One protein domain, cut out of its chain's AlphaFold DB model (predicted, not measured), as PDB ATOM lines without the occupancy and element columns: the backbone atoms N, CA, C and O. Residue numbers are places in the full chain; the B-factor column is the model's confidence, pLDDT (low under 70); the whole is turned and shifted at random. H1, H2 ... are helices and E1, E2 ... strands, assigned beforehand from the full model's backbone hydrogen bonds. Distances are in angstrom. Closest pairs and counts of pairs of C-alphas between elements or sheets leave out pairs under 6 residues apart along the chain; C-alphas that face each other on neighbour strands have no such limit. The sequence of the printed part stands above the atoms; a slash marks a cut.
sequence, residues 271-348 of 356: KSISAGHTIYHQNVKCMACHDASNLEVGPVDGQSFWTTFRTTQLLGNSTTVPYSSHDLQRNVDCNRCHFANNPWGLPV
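Overview. This is residues 271 to 348 of the 356 residues of a protein of Anaerolineaceae bacterium (UniProt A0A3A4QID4). This domain has little regular structure: a long hairpin, E2 and E3, reaches to one end, with short E1 beside the first part of E2, short helix H1 over E2, and long loops making much of the rest. The 78 printed residues, 25 of them in named elements, run H1, E1, E2, E3. It is mostly strand and compact, radius of gyration of the C-alphas 13.2 A, spanning 49 by 27 by 23 A.

Along the chain. H1, residues 286 to 290, begins at C-alpha (203.229, 166.177, 106.271). E1 is residues 296 to 299; E2, 306 to 314, is 24.6 A long; E3, 317 to 323, 17.8 A, ends at (212.878, 163.120, 112.268).

Arrangement. E1, E2 and E3 form a strongly twisted meander, each strand the antiparallel neighbour of the one before. N 309 and O 296 are 2.8 A apart; N 312 and O 319, 2.9 A. H1, its O i to N i+4 pair within hydrogen-bond range, is on the sheet, height 8.5 A, over E2; their closest C-alphas, Ala 288 and Thr 307, are 4.6 A apart.

Size, cuts and confidence. The C-alphas of Lys 271 and Leu 315, the two farthest apart, are 49.6 A apart. The printed part has no cut. Residues 271 to 279 have pLDDT under 70.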
ATOM      1  N   LYS A 271     186.154 171.648  97.793       42.06
ATOM      2  CA  LYS A 271     185.846 171.106  99.133       42.06
ATOM      3  C   LYS A 271     187.011 170.322  99.785       42.06
ATOM      4  O   LYS A 271     186.773 169.324 100.456       42.06
ATOM      5  N   SER A 272     188.265 170.709  99.536       40.88
ATOM      6  CA  SER A 272     189.454 169.989 100.024       40.88
ATOM      7  C   SER A 272     190.704 170.848 100.258       40.88
ATOM      8  O   SER A 272     191.798 170.294 100.324       40.88
ATOM      9  N   ILE A 273     190.579 172.169 100.428       46.22
ATOM     10  CA  ILE A 273     191.564 172.893 101.249       46.22
ATOM     11  C   ILE A 273     191.106 172.706 102.697       46.22
ATOM     12  O   ILE A 273     190.363 173.524 103.234       46.22
ATOM     13  N   SER A 274     191.477 171.580 103.318       55.84
ATOM     14  CA  SER A 274     191.411 171.496 104.779       55.84
ATOM     15  C   SER A 274     192.391 172.521 105.355       55.84
ATOM     16  O   SER A 274     193.421 172.793 104.739       55.84
ATOM     17  N   ALA A 275     192.067 173.133 106.498       62.62
ATOM     18  CA  ALA A 275     192.695 174.385 106.946       62.62
ATOM     19  C   ALA A 275     194.242 174.357 107.054       62.62
ATOM     20  O   ALA A 275     194.878 175.403 106.938       62.62
ATOM     21  N   GLY A 276     194.848 173.173 107.216       63.09
ATOM     22  CA  GLY A 276     196.304 172.967 107.231       63.09
ATOM     23  C   GLY A 276     196.990 172.788 105.865       63.09
ATOM     24  O   GLY A 276     198.211 172.760 105.818       63.09
ATOM     25  N   HIS A 277     196.265 172.689 104.745       69.00
ATOM     26  CA  HIS A 277     196.839 172.519 103.393       69.00
ATOM     27  C   HIS A 277     196.812 173.821 102.574       69.00
ATOM     28  O   HIS A 277     196.520 173.836 101.377       69.00
ATOM     29  N   THR A 278     197.085 174.943 103.238       65.88
ATOM     30  CA  THR A 278     197.203 176.270 102.619       65.88
ATOM     31  C   THR A 278     198.650 176.569 102.223       65.88
ATOM     32  O   THR A 278     199.585 175.915 102.681       65.88
ATOM     33  N   ILE A 279     198.868 177.607 101.410       59.81
ATOM     34  CA  ILE A 279     200.220 178.073 101.055       59.81
ATOM     35  C   ILE A 279     201.081 178.435 102.280       59.81
ATOM     36  O   ILE A 279     202.291 178.231 102.268       59.81
ATOM     37  N   TYR A 280     200.474 178.893 103.377       71.88
ATOM     38  CA  TYR A 280     201.193 179.177 104.624       71.88
ATOM     39  C   TYR A 280     201.867 177.930 105.219       71.88
ATOM     40  O   TYR A 280     202.868 178.045 105.920       71.88
ATOM     41  N   HIS A 281     201.375 176.741 104.863       82.62
ATOM     42  CA  HIS A 281     201.928 175.449 105.246       82.62
ATOM     43  C   HIS A 281     202.804 174.822 104.148       82.62
ATOM     44  O   HIS A 281     203.186 173.664 104.266       82.62
ATOM     45  N   GLN A 282     203.184 175.555 103.087       74.81
ATOM     46  CA  GLN A 282     203.938 174.964 101.964       74.81
ATOM     47  C   GLN A 282     205.317 174.419 102.336       74.81
ATOM     48  O   GLN A 282     205.869 173.540 101.679       74.81
ATOM     49  N   ASN A 283     205.852 174.953 103.425       84.31
ATOM     50  CA  ASN A 283     207.109 174.556 104.017       84.31
ATOM     51  C   ASN A 283     206.904 173.613 105.216       84.31
ATOM     52  O   ASN A 283     207.833 173.398 105.980       84.31
ATOM     53  N   VAL A 284     205.713 173.054 105.426       86.44
ATOM     54  CA  VAL A 284     205.410 172.158 106.550       86.44
ATOM     55  C   VAL A 284     205.339 170.727 106.023       86.44
ATOM     56  O   VAL A 284     204.456 170.379 105.245       86.44
ATOM     57  N   LYS A 285     206.306 169.882 106.406       86.44
ATOM     58  CA  LYS A 285     206.328 168.463 106.016       86.44
ATOM     59  C   LYS A 285     205.112 167.756 106.618       86.44
ATOM     60  O   LYS A 285     204.790 167.999 107.774       86.44
ATOM     61  N   CYS A 286     204.491 166.829 105.886       83.19
ATOM     62  CA  CYS A 286     203.229 166.177 106.271       83.19
ATOM     63  C   CYS A 286     203.207 165.682 107.733       83.19
ATOM     64  O   CYS A 286     202.254 165.941 108.465       83.19
ATOM     65  N   MET A 287     204.293 165.038 108.175       90.75
ATOM     66  CA  MET A 287     204.498 164.533 109.538       90.75
ATOM     67  C   MET A 287     204.381 165.606 110.635       90.75
ATOM     68  O   MET A 287     203.894 165.295 111.711       90.75
ATOM     69  N   ALA A 288     204.733 166.868 110.374       91.56
ATOM     70  CA  ALA A 288     204.597 167.966 111.339       91.56
ATOM     71  C   ALA A 288     203.144 168.161 111.819       91.56
ATOM     72  O   ALA A 288     202.913 168.526 112.969       91.56
ATOM     73  N   CYS A 289     202.167 167.892 110.946       89.50
ATOM     74  CA  CYS A 289     200.743 167.934 111.279       89.50
ATOM     75  C   CYS A 289     200.181 166.541 111.590       89.50
ATOM     76  O   CYS A 289     199.390 166.390 112.520       89.50
ATOM     77  N   HIS A 290     200.578 165.541 110.798       87.38
ATOM     78  CA  HIS A 290     199.968 164.211 110.765       87.38
ATOM     79  C   HIS A 290     200.616 163.175 111.687       87.38
ATOM     80  O   HIS A 290     200.113 162.063 111.758       87.38
ATOM     81  N   ASP A 291     201.695 163.490 112.399       90.56
ATOM     82  CA  ASP A 291     202.300 162.563 113.359       90.56
ATOM     83  C   ASP A 291     201.324 162.149 114.481       90.56
ATOM     84  O   ASP A 291     200.685 162.996 115.113       90.56
ATOM     85  N   ALA A 292     201.236 160.842 114.723       87.38
ATOM     86  CA  ALA A 292     200.478 160.201 115.797       87.38
ATOM     87  C   ALA A 292     201.353 159.798 116.998       87.38
ATOM     88  O   ALA A 292     200.833 159.673 118.108       87.38
ATOM     89  N   SER A 293     202.677 159.714 116.825       85.69
ATOM     90  CA  SER A 293     203.632 159.369 117.891       85.69
ATOM     91  C   SER A 293     203.920 160.518 118.871       85.69
ATOM     92  O   SER A 293     204.775 160.384 119.747       85.69
ATOM     93  N   ASN A 294     203.195 161.638 118.759       89.62
ATOM     94  CA  ASN A 294     203.285 162.811 119.633       89.62
ATOM     95  C   ASN A 294     204.719 163.367 119.743       89.62
ATOM     96  O   ASN A 294     205.203 163.718 120.822       89.62
ATOM     97  N   LEU A 295     205.403 163.430 118.602       91.56
ATOM     98  CA  LEU A 295     206.717 164.043 118.468       91.56
ATOM     99  C   LEU A 295     206.629 165.572 118.581       91.56
ATOM    100  O   LEU A 295     205.605 166.194 118.274       91.56
ATOM    101  N   GLU A 296     207.733 166.196 118.982       94.12
ATOM    102  CA  GLU A 296     207.870 167.652 118.934       94.12
ATOM    103  C   GLU A 296     207.802 168.130 117.474       94.12
ATOM    104  O   GLU A 296     208.145 167.388 116.554       94.12
ATOM    105  N   VAL A 297     207.350 169.361 117.232       94.81
ATOM    106  CA  VAL A 297     207.264 169.954 115.889       94.81
ATOM    107  C   VAL A 297     207.909 171.332 115.895       94.81
ATOM    108  O   VAL A 297     207.748 172.077 116.858       94.81
ATOM    109  N   GLY A 298     208.630 171.677 114.831       94.81
ATOM    110  CA  GLY A 298     209.294 172.974 114.714       94.81
ATOM    111  C   GLY A 298     209.887 173.221 113.323       94.81
ATOM    112  O   GLY A 298     209.822 172.337 112.463       94.81
ATOM    113  N   PRO A 299     210.469 174.408 113.086       94.88
ATOM    114  CA  PRO A 299     211.325 174.675 111.935       94.88
ATOM    115  C   PRO A 299     212.683 173.973 112.100       94.88
ATOM    116  O   PRO A 299     213.184 173.836 113.213       94.88
ATOM    117  N   VAL A 300     213.303 173.555 110.996       90.88
ATOM    118  CA  VAL A 300     214.675 173.022 110.998       90.88
ATOM    119  C   VAL A 300     215.682 174.166 110.905       90.88
ATOM    120  O   VAL A 300     215.613 174.979 109.984       90.88
ATOM    121  N   ASP A 301     216.642 174.208 111.831       88.75
ATOM    122  CA  ASP A 301     217.668 175.252 111.882       88.75
ATOM    123  C   ASP A 301     218.421 175.397 110.550       88.75
ATOM    124  O   ASP A 301     218.908 174.430 109.960       88.75
ATOM    125  N   GLY A 302     218.502 176.638 110.062       88.19
ATOM    126  CA  GLY A 302     219.135 176.979 108.785       88.19
ATOM    127  C   GLY A 302     218.361 176.547 107.531       88.19
ATOM    128  O   GLY A 302     218.853 176.766 106.426       88.19
ATOM    129  N   GLN A 303     217.167 175.961 107.666       85.25
ATOM    130  CA  GLN A 303     216.358 175.473 106.547       85.25
ATOM    131  C   GLN A 303     214.978 176.140 106.536       85.25
ATOM    132  O   GLN A 303     214.481 176.632 107.544       85.25
ATOM    133  N   SER A 304     214.335 176.179 105.369       84.62
ATOM    134  CA  SER A 304     213.061 176.885 105.199       84.62
ATOM    135  C   SER A 304     211.829 176.083 105.626       84.62
ATOM    136  O   SER A 304     210.727 176.605 105.472       84.62
ATOM    137  N   PHE A 305     211.979 174.847 106.128       85.94
ATOM    138  CA  PHE A 305     210.868 173.921 106.375       85.94
ATOM    139  C   PHE A 305     210.712 173.448 107.827       85.94
ATOM    140  O   PHE A 305     211.651 173.457 108.618       85.94
ATOM    141  N   TRP A 306     209.497 173.003 108.142       93.12
ATOM    142  CA  TRP A 306     209.066 172.447 109.419       93.12
ATOM    143  C   TRP A 306     208.883 170.939 109.333       93.12
ATOM    144  O   TRP A 306     208.403 170.425 108.324       93.12
ATOM    145  N   THR A 307     209.218 170.231 110.405       94.62
ATOM    146  CA  THR A 307     209.084 168.774 110.511       94.62
ATOM    147  C   THR A 307     208.916 168.360 111.972       94.62
ATOM    148  O   THR A 307     209.007 169.192 112.878       94.62
ATOM    149  N   THR A 308     208.655 167.076 112.210       93.75
ATOM    150  CA  THR A 308     208.754 166.484 113.545       93.75
ATOM    151  C   THR A 308     210.203 166.356 114.011       93.75
ATOM    152  O   THR A 308     211.116 166.176 113.205       93.75
ATOM    153  N   PHE A 309     210.413 166.402 115.320       94.38
ATOM    154  CA  PHE A 309     211.698 166.215 115.976       94.38
ATOM    155  C   PHE A 309     211.628 165.051 116.954       94.38
ATOM    156  O   PHE A 309     210.634 164.866 117.660       94.38
ATOM    157  N   ARG A 310     212.710 164.276 117.020       92.19
ATOM    158  CA  ARG A 310     212.866 163.199 117.998       92.19
ATOM    159  C   ARG A 310     213.961 163.581 118.979       92.19
ATOM    160  O   ARG A 310     215.135 163.619 118.617       92.19
ATOM    161  N   THR A 311     213.564 163.839 120.220       90.19
ATOM    162  CA  THR A 311     214.483 163.985 121.350       90.19
ATOM    163  C   THR A 311     214.906 162.592 121.814       90.19
ATOM    164  O   THR A 311     214.096 161.826 122.337       90.19
ATOM    165  N   THR A 312     216.173 162.233 121.609       83.00
ATOM    166  CA  THR A 312     216.781 161.015 122.152       83.00
ATOM    167  C   THR A 312     217.611 161.372 123.378       83.00
ATOM    168  O   THR A 312     218.456 162.265 123.326       83.00
ATOM    169  N   GLN A 313     217.373 160.693 124.502       86.88
ATOM    170  CA  GLN A 313     218.197 160.854 125.697       86.88
ATOM    171  C   GLN A 313     219.173 159.685 125.808       86.88
ATOM    172  O   GLN A 313     218.768 158.544 126.023       86.88
ATOM    173  N   LEU A 314     220.464 159.980 125.689       72.00
ATOM    174  CA  LEU A 314     221.544 159.012 125.831       72.00
ATOM    175  C   LEU A 314     222.453 159.505 126.970       72.00
ATOM    176  O   LEU A 314     222.989 160.608 126.916       72.00
ATOM    177  N   LEU A 315     222.592 158.703 128.035       75.94
ATOM    178  CA  LEU A 315     223.354 159.031 129.258       75.94
ATOM    179  C   LEU A 315     223.119 160.460 129.783       75.94
ATOM    180  O   LEU A 315     224.047 161.247 129.969       75.94
ATOM    181  N   GLY A 316     221.849 160.811 129.987       81.88
ATOM    182  CA  GLY A 316     221.443 162.118 130.514       81.88
ATOM    183  C   GLY A 316     221.559 163.285 129.528       81.88
ATOM    184  O   GLY A 316     221.026 164.353 129.817       81.88
ATOM    185  N   ASN A 317     222.171 163.090 128.358       74.44
ATOM    186  CA  ASN A 317     222.269 164.100 127.315       74.44
ATOM    187  C   ASN A 317     221.119 163.917 126.324       74.44
ATOM    188  O   ASN A 317     220.971 162.854 125.721       74.44
ATOM    189  N   SER A 318     220.302 164.956 126.172       88.00
ATOM    190  CA  SER A 318     219.208 164.988 125.204       88.00
ATOM    191  C   SER A 318     219.704 165.585 123.892       88.00
ATOM    192  O   SER A 318     220.175 166.720 123.878       88.00
ATOM    193  N   THR A 319     219.588 164.837 122.797       88.12
ATOM    194  CA  THR A 319     219.824 165.342 121.439       88.12
ATOM    195  C   THR A 319     218.501 165.346 120.688       88.12
ATOM    196  O   THR A 319     217.841 164.315 120.581       88.12
ATOM    197  N   THR A 320     218.106 166.505 120.171       90.19
ATOM    198  CA  THR A 320     216.852 166.690 119.433       90.19
ATOM    199  C   THR A 320     217.192 166.913 117.968       90.19
ATOM    200  O   THR A 320     217.851 167.893 117.629       90.19
ATOM    201  N   VAL A 321     216.787 165.983 117.098       89.44
ATOM    202  CA  VAL A 321     217.092 166.029 115.656       89.44
ATOM    203  C   VAL A 321     215.819 166.008 114.809       89.44
ATOM    204  O   VAL A 321     214.824 165.411 115.239       89.44
ATOM    205  N   PRO A 322     215.836 166.610 113.602       89.88
ATOM    206  CA  PRO A 322     214.781 166.424 112.613       89.88
ATOM    207  C   PRO A 322     214.543 164.933 112.356       89.88
ATOM    208  O   PRO A 322     215.483 164.171 112.135       89.88
ATOM    209  N   TYR A 323     213.283 164.516 112.389       86.56
ATOM    210  CA  TYR A 323     212.878 163.120 112.268       86.56
ATOM    211  C   TYR A 323     211.592 163.016 111.449       86.56
ATOM    212  O   TYR A 323     210.647 163.773 111.673       86.56
ATOM    213  N   SER A 324     211.528 162.065 110.519       84.44
ATOM    214  CA  SER A 324     210.295 161.748 109.794       84.44
ATOM    215  C   SER A 324     209.476 160.755 110.609       84.44
ATOM    216  O   SER A 324     209.929 159.634 110.840       84.44
ATOM    217  N   SER A 325     208.284 161.151 111.063       79.50
ATOM    218  CA  SER A 325     207.393 160.208 111.743       79.50
ATOM    219  C   SER A 325     206.904 159.116 110.791       79.50
ATOM    220  O   SER A 325     206.507 159.404 109.661       79.50
ATOM    221  N   HIS A 326     206.910 157.874 111.278       78.00
ATOM    222  CA  HIS A 326     206.372 156.688 110.601       78.00
ATOM    223  C   HIS A 326     205.021 156.244 111.181       78.00
ATOM    224  O   HIS A 326     204.536 155.165 110.858       78.00
ATOM    225  N   ASP A 327     204.437 157.059 112.056       79.50
ATOM    226  CA  ASP A 327     203.160 156.822 112.716       79.50
ATOM    227  C   ASP A 327     202.270 158.025 112.399       79.50
ATOM    228  O   ASP A 327     202.516 159.136 112.881       79.50
ATOM    229  N   LEU A 328     201.316 157.843 111.482       78.19
ATOM    230  CA  LEU A 328     200.574 158.935 110.851       78.19
ATOM    231  C   LEU A 328     199.063 158.781 111.058       78.19
ATOM    232  O   LEU A 328     198.480 157.735 110.792       78.19
ATOM    233  N   GLN A 329     198.410 159.871 111.454       78.44
ATOM    234  CA  GLN A 329     196.967 159.974 111.655       78.44
ATOM    235  C   GLN A 329     196.322 160.970 110.686       78.44
ATOM    236  O   GLN A 329     196.909 161.977 110.289       78.44
ATOM    237  N   ARG A 330     195.054 160.727 110.331       71.69
ATOM    238  CA  ARG A 330     194.271 161.645 109.481       71.69
ATOM    239  C   ARG A 330     193.796 162.904 110.212       71.69
ATOM    240  O   ARG A 330     193.636 163.941 109.574       71.69
ATOM    241  N   ASN A 331     193.559 162.812 111.519       77.19
ATOM    242  CA  ASN A 331     193.158 163.950 112.342       77.19
ATOM    243  C   ASN A 331     194.401 164.757 112.723       77.19
ATOM    244  O   ASN A 331     195.358 164.192 113.240       77.19
ATOM    245  N   VAL A 332     194.376 166.067 112.484       83.25
ATOM    246  CA  VAL A 332     195.483 166.971 112.822       83.25
ATOM    247  C   VAL A 332     195.095 167.858 113.997       83.25
ATOM    248  O   VAL A 332     194.003 168.426 114.011       83.25
ATOM    249  N   ASP A 333     195.995 168.004 114.968       86.81
ATOM    250  CA  ASP A 333     195.863 169.028 116.002       86.81
ATOM    251  C   ASP A 333     196.642 170.281 115.596       86.81
ATOM    252  O   ASP A 333     197.861 170.372 115.756       86.81
ATOM    253  N   CYS A 334     195.923 171.275 115.077       87.69
ATOM    254  CA  CYS A 334     196.498 172.564 114.708       87.69
ATOM    255  C   CYS A 334     197.154 173.284 115.901       87.69
ATOM    256  O   CYS A 334     198.063 174.088 115.694       87.69
ATOM    257  N   ASN A 335     196.750 172.988 117.146       89.88
ATOM    258  CA  ASN A 335     197.316 173.612 118.346       89.88
ATOM    259  C   ASN A 335     198.775 173.205 118.601       89.88
ATOM    260  O   ASN A 335     199.452 173.901 119.352       89.88
ATOM    261  N   ARG A 336     199.303 172.163 117.936       88.88
ATOM    262  CA  ARG A 336     200.744 171.834 117.953       88.88
ATOM    263  C   ARG A 336     201.618 172.992 117.457       88.88
ATOM    264  O   ARG A 336     202.735 173.159 117.930       88.88
ATOM    265  N   CYS A 337     201.091 173.804 116.537       90.81
ATOM    266  CA  CYS A 337     201.759 174.989 115.992       90.81
ATOM    267  C   CYS A 337     201.028 176.295 116.357       90.81
ATOM    268  O   CYS A 337     201.662 177.323 116.553       90.81
ATOM    269  N   HIS A 338     199.702 176.291 116.484       89.56
ATOM    270  CA  HIS A 338     198.894 177.504 116.670       89.56
ATOM    271  C   HIS A 338     198.472 177.721 118.129       89.56
ATOM    272  O   HIS A 338     197.291 177.857 118.437       89.56
ATOM    273  N   PHE A 339     199.443 177.759 119.044       90.62
ATOM    274  CA  PHE A 339     199.212 177.951 120.481       90.62
ATOM    275  C   PHE A 339     199.659 179.330 120.990       90.62
ATOM    276  O   PHE A 339     200.511 180.005 120.409       90.62
ATOM    277  N   ALA A 340     199.072 179.765 122.109       92.44
ATOM    278  CA  ALA A 340     199.411 181.038 122.740       92.44
ATOM    279  C   ALA A 340     200.858 181.050 123.256       92.44
ATOM    280  O   ALA A 340     201.298 180.109 123.912       92.44
ATOM    281  N   ASN A 341     201.571 182.153 123.007       89.88
ATOM    282  CA  ASN A 341     202.999 182.311 123.309       89.88
ATOM    283  C   ASN A 341     203.912 181.294 122.591       89.88
ATOM    284  O   ASN A 341     204.963 180.934 123.118       89.88
ATOM    285  N   ASN A 342     203.533 180.849 121.388       88.38
ATOM    286  CA  ASN A 342     204.420 180.082 120.517       88.38
ATOM    287  C   ASN A 342     205.769 180.828 120.307       88.38
ATOM    288  O   ASN A 342     205.746 181.991 119.889       88.38
ATOM    289  N   PRO A 343     206.936 180.182 120.546       89.69
ATOM    290  CA  PRO A 343     208.263 180.796 120.393       89.69
ATOM    291  C   PRO A 343     208.572 181.287 118.966       89.69
ATOM    292  O   PRO A 343     209.378 182.196 118.794       89.69
ATOM    293  N   TRP A 344     207.912 180.729 117.951       90.81
ATOM    294  CA  TRP A 344     208.019 181.099 116.537       90.81
ATOM    295  C   TRP A 344     207.039 182.209 116.117       90.81
ATOM    296  O   TRP A 344     206.996 182.577 114.948       90.81
ATOM    297  N   GLY A 345     206.235 182.743 117.047       89.19
ATOM    298  CA  GLY A 345     205.348 183.882 116.794       89.19
ATOM    299  C   GLY A 345     204.151 183.599 115.876       89.19
ATOM    300  O   GLY A 345     203.560 184.544 115.352       89.19
ATOM    301  N   LEU A 346     203.783 182.329 115.663       87.00
ATOM    302  CA  LEU A 346     202.621 181.975 114.838       87.00
ATOM    303  C   LEU A 346     201.301 182.443 115.485       87.00
ATOM    304  O   LEU A 346     201.170 182.421 116.713       87.00
ATOM    305  N   PRO A 347     200.294 182.842 114.684       83.75
ATOM    306  CA  PRO A 347     199.004 183.279 115.206       83.75
ATOM    307  C   PRO A 347     198.237 182.118 115.850       83.75
ATOM    308  O   PRO A 347     198.161 181.025 115.295       83.75
ATOM    309  N   VAL A 348     197.599 182.386 116.993       81.31
ATOM    310  CA  VAL A 348     196.720 181.427 117.697       81.31
ATOM    311  C   VAL A 348     195.396 181.217 116.952       81.31
ATOM    312  O   VAL A 348     194.767 180.170 117.060       81.31
TER     313      VAL A 348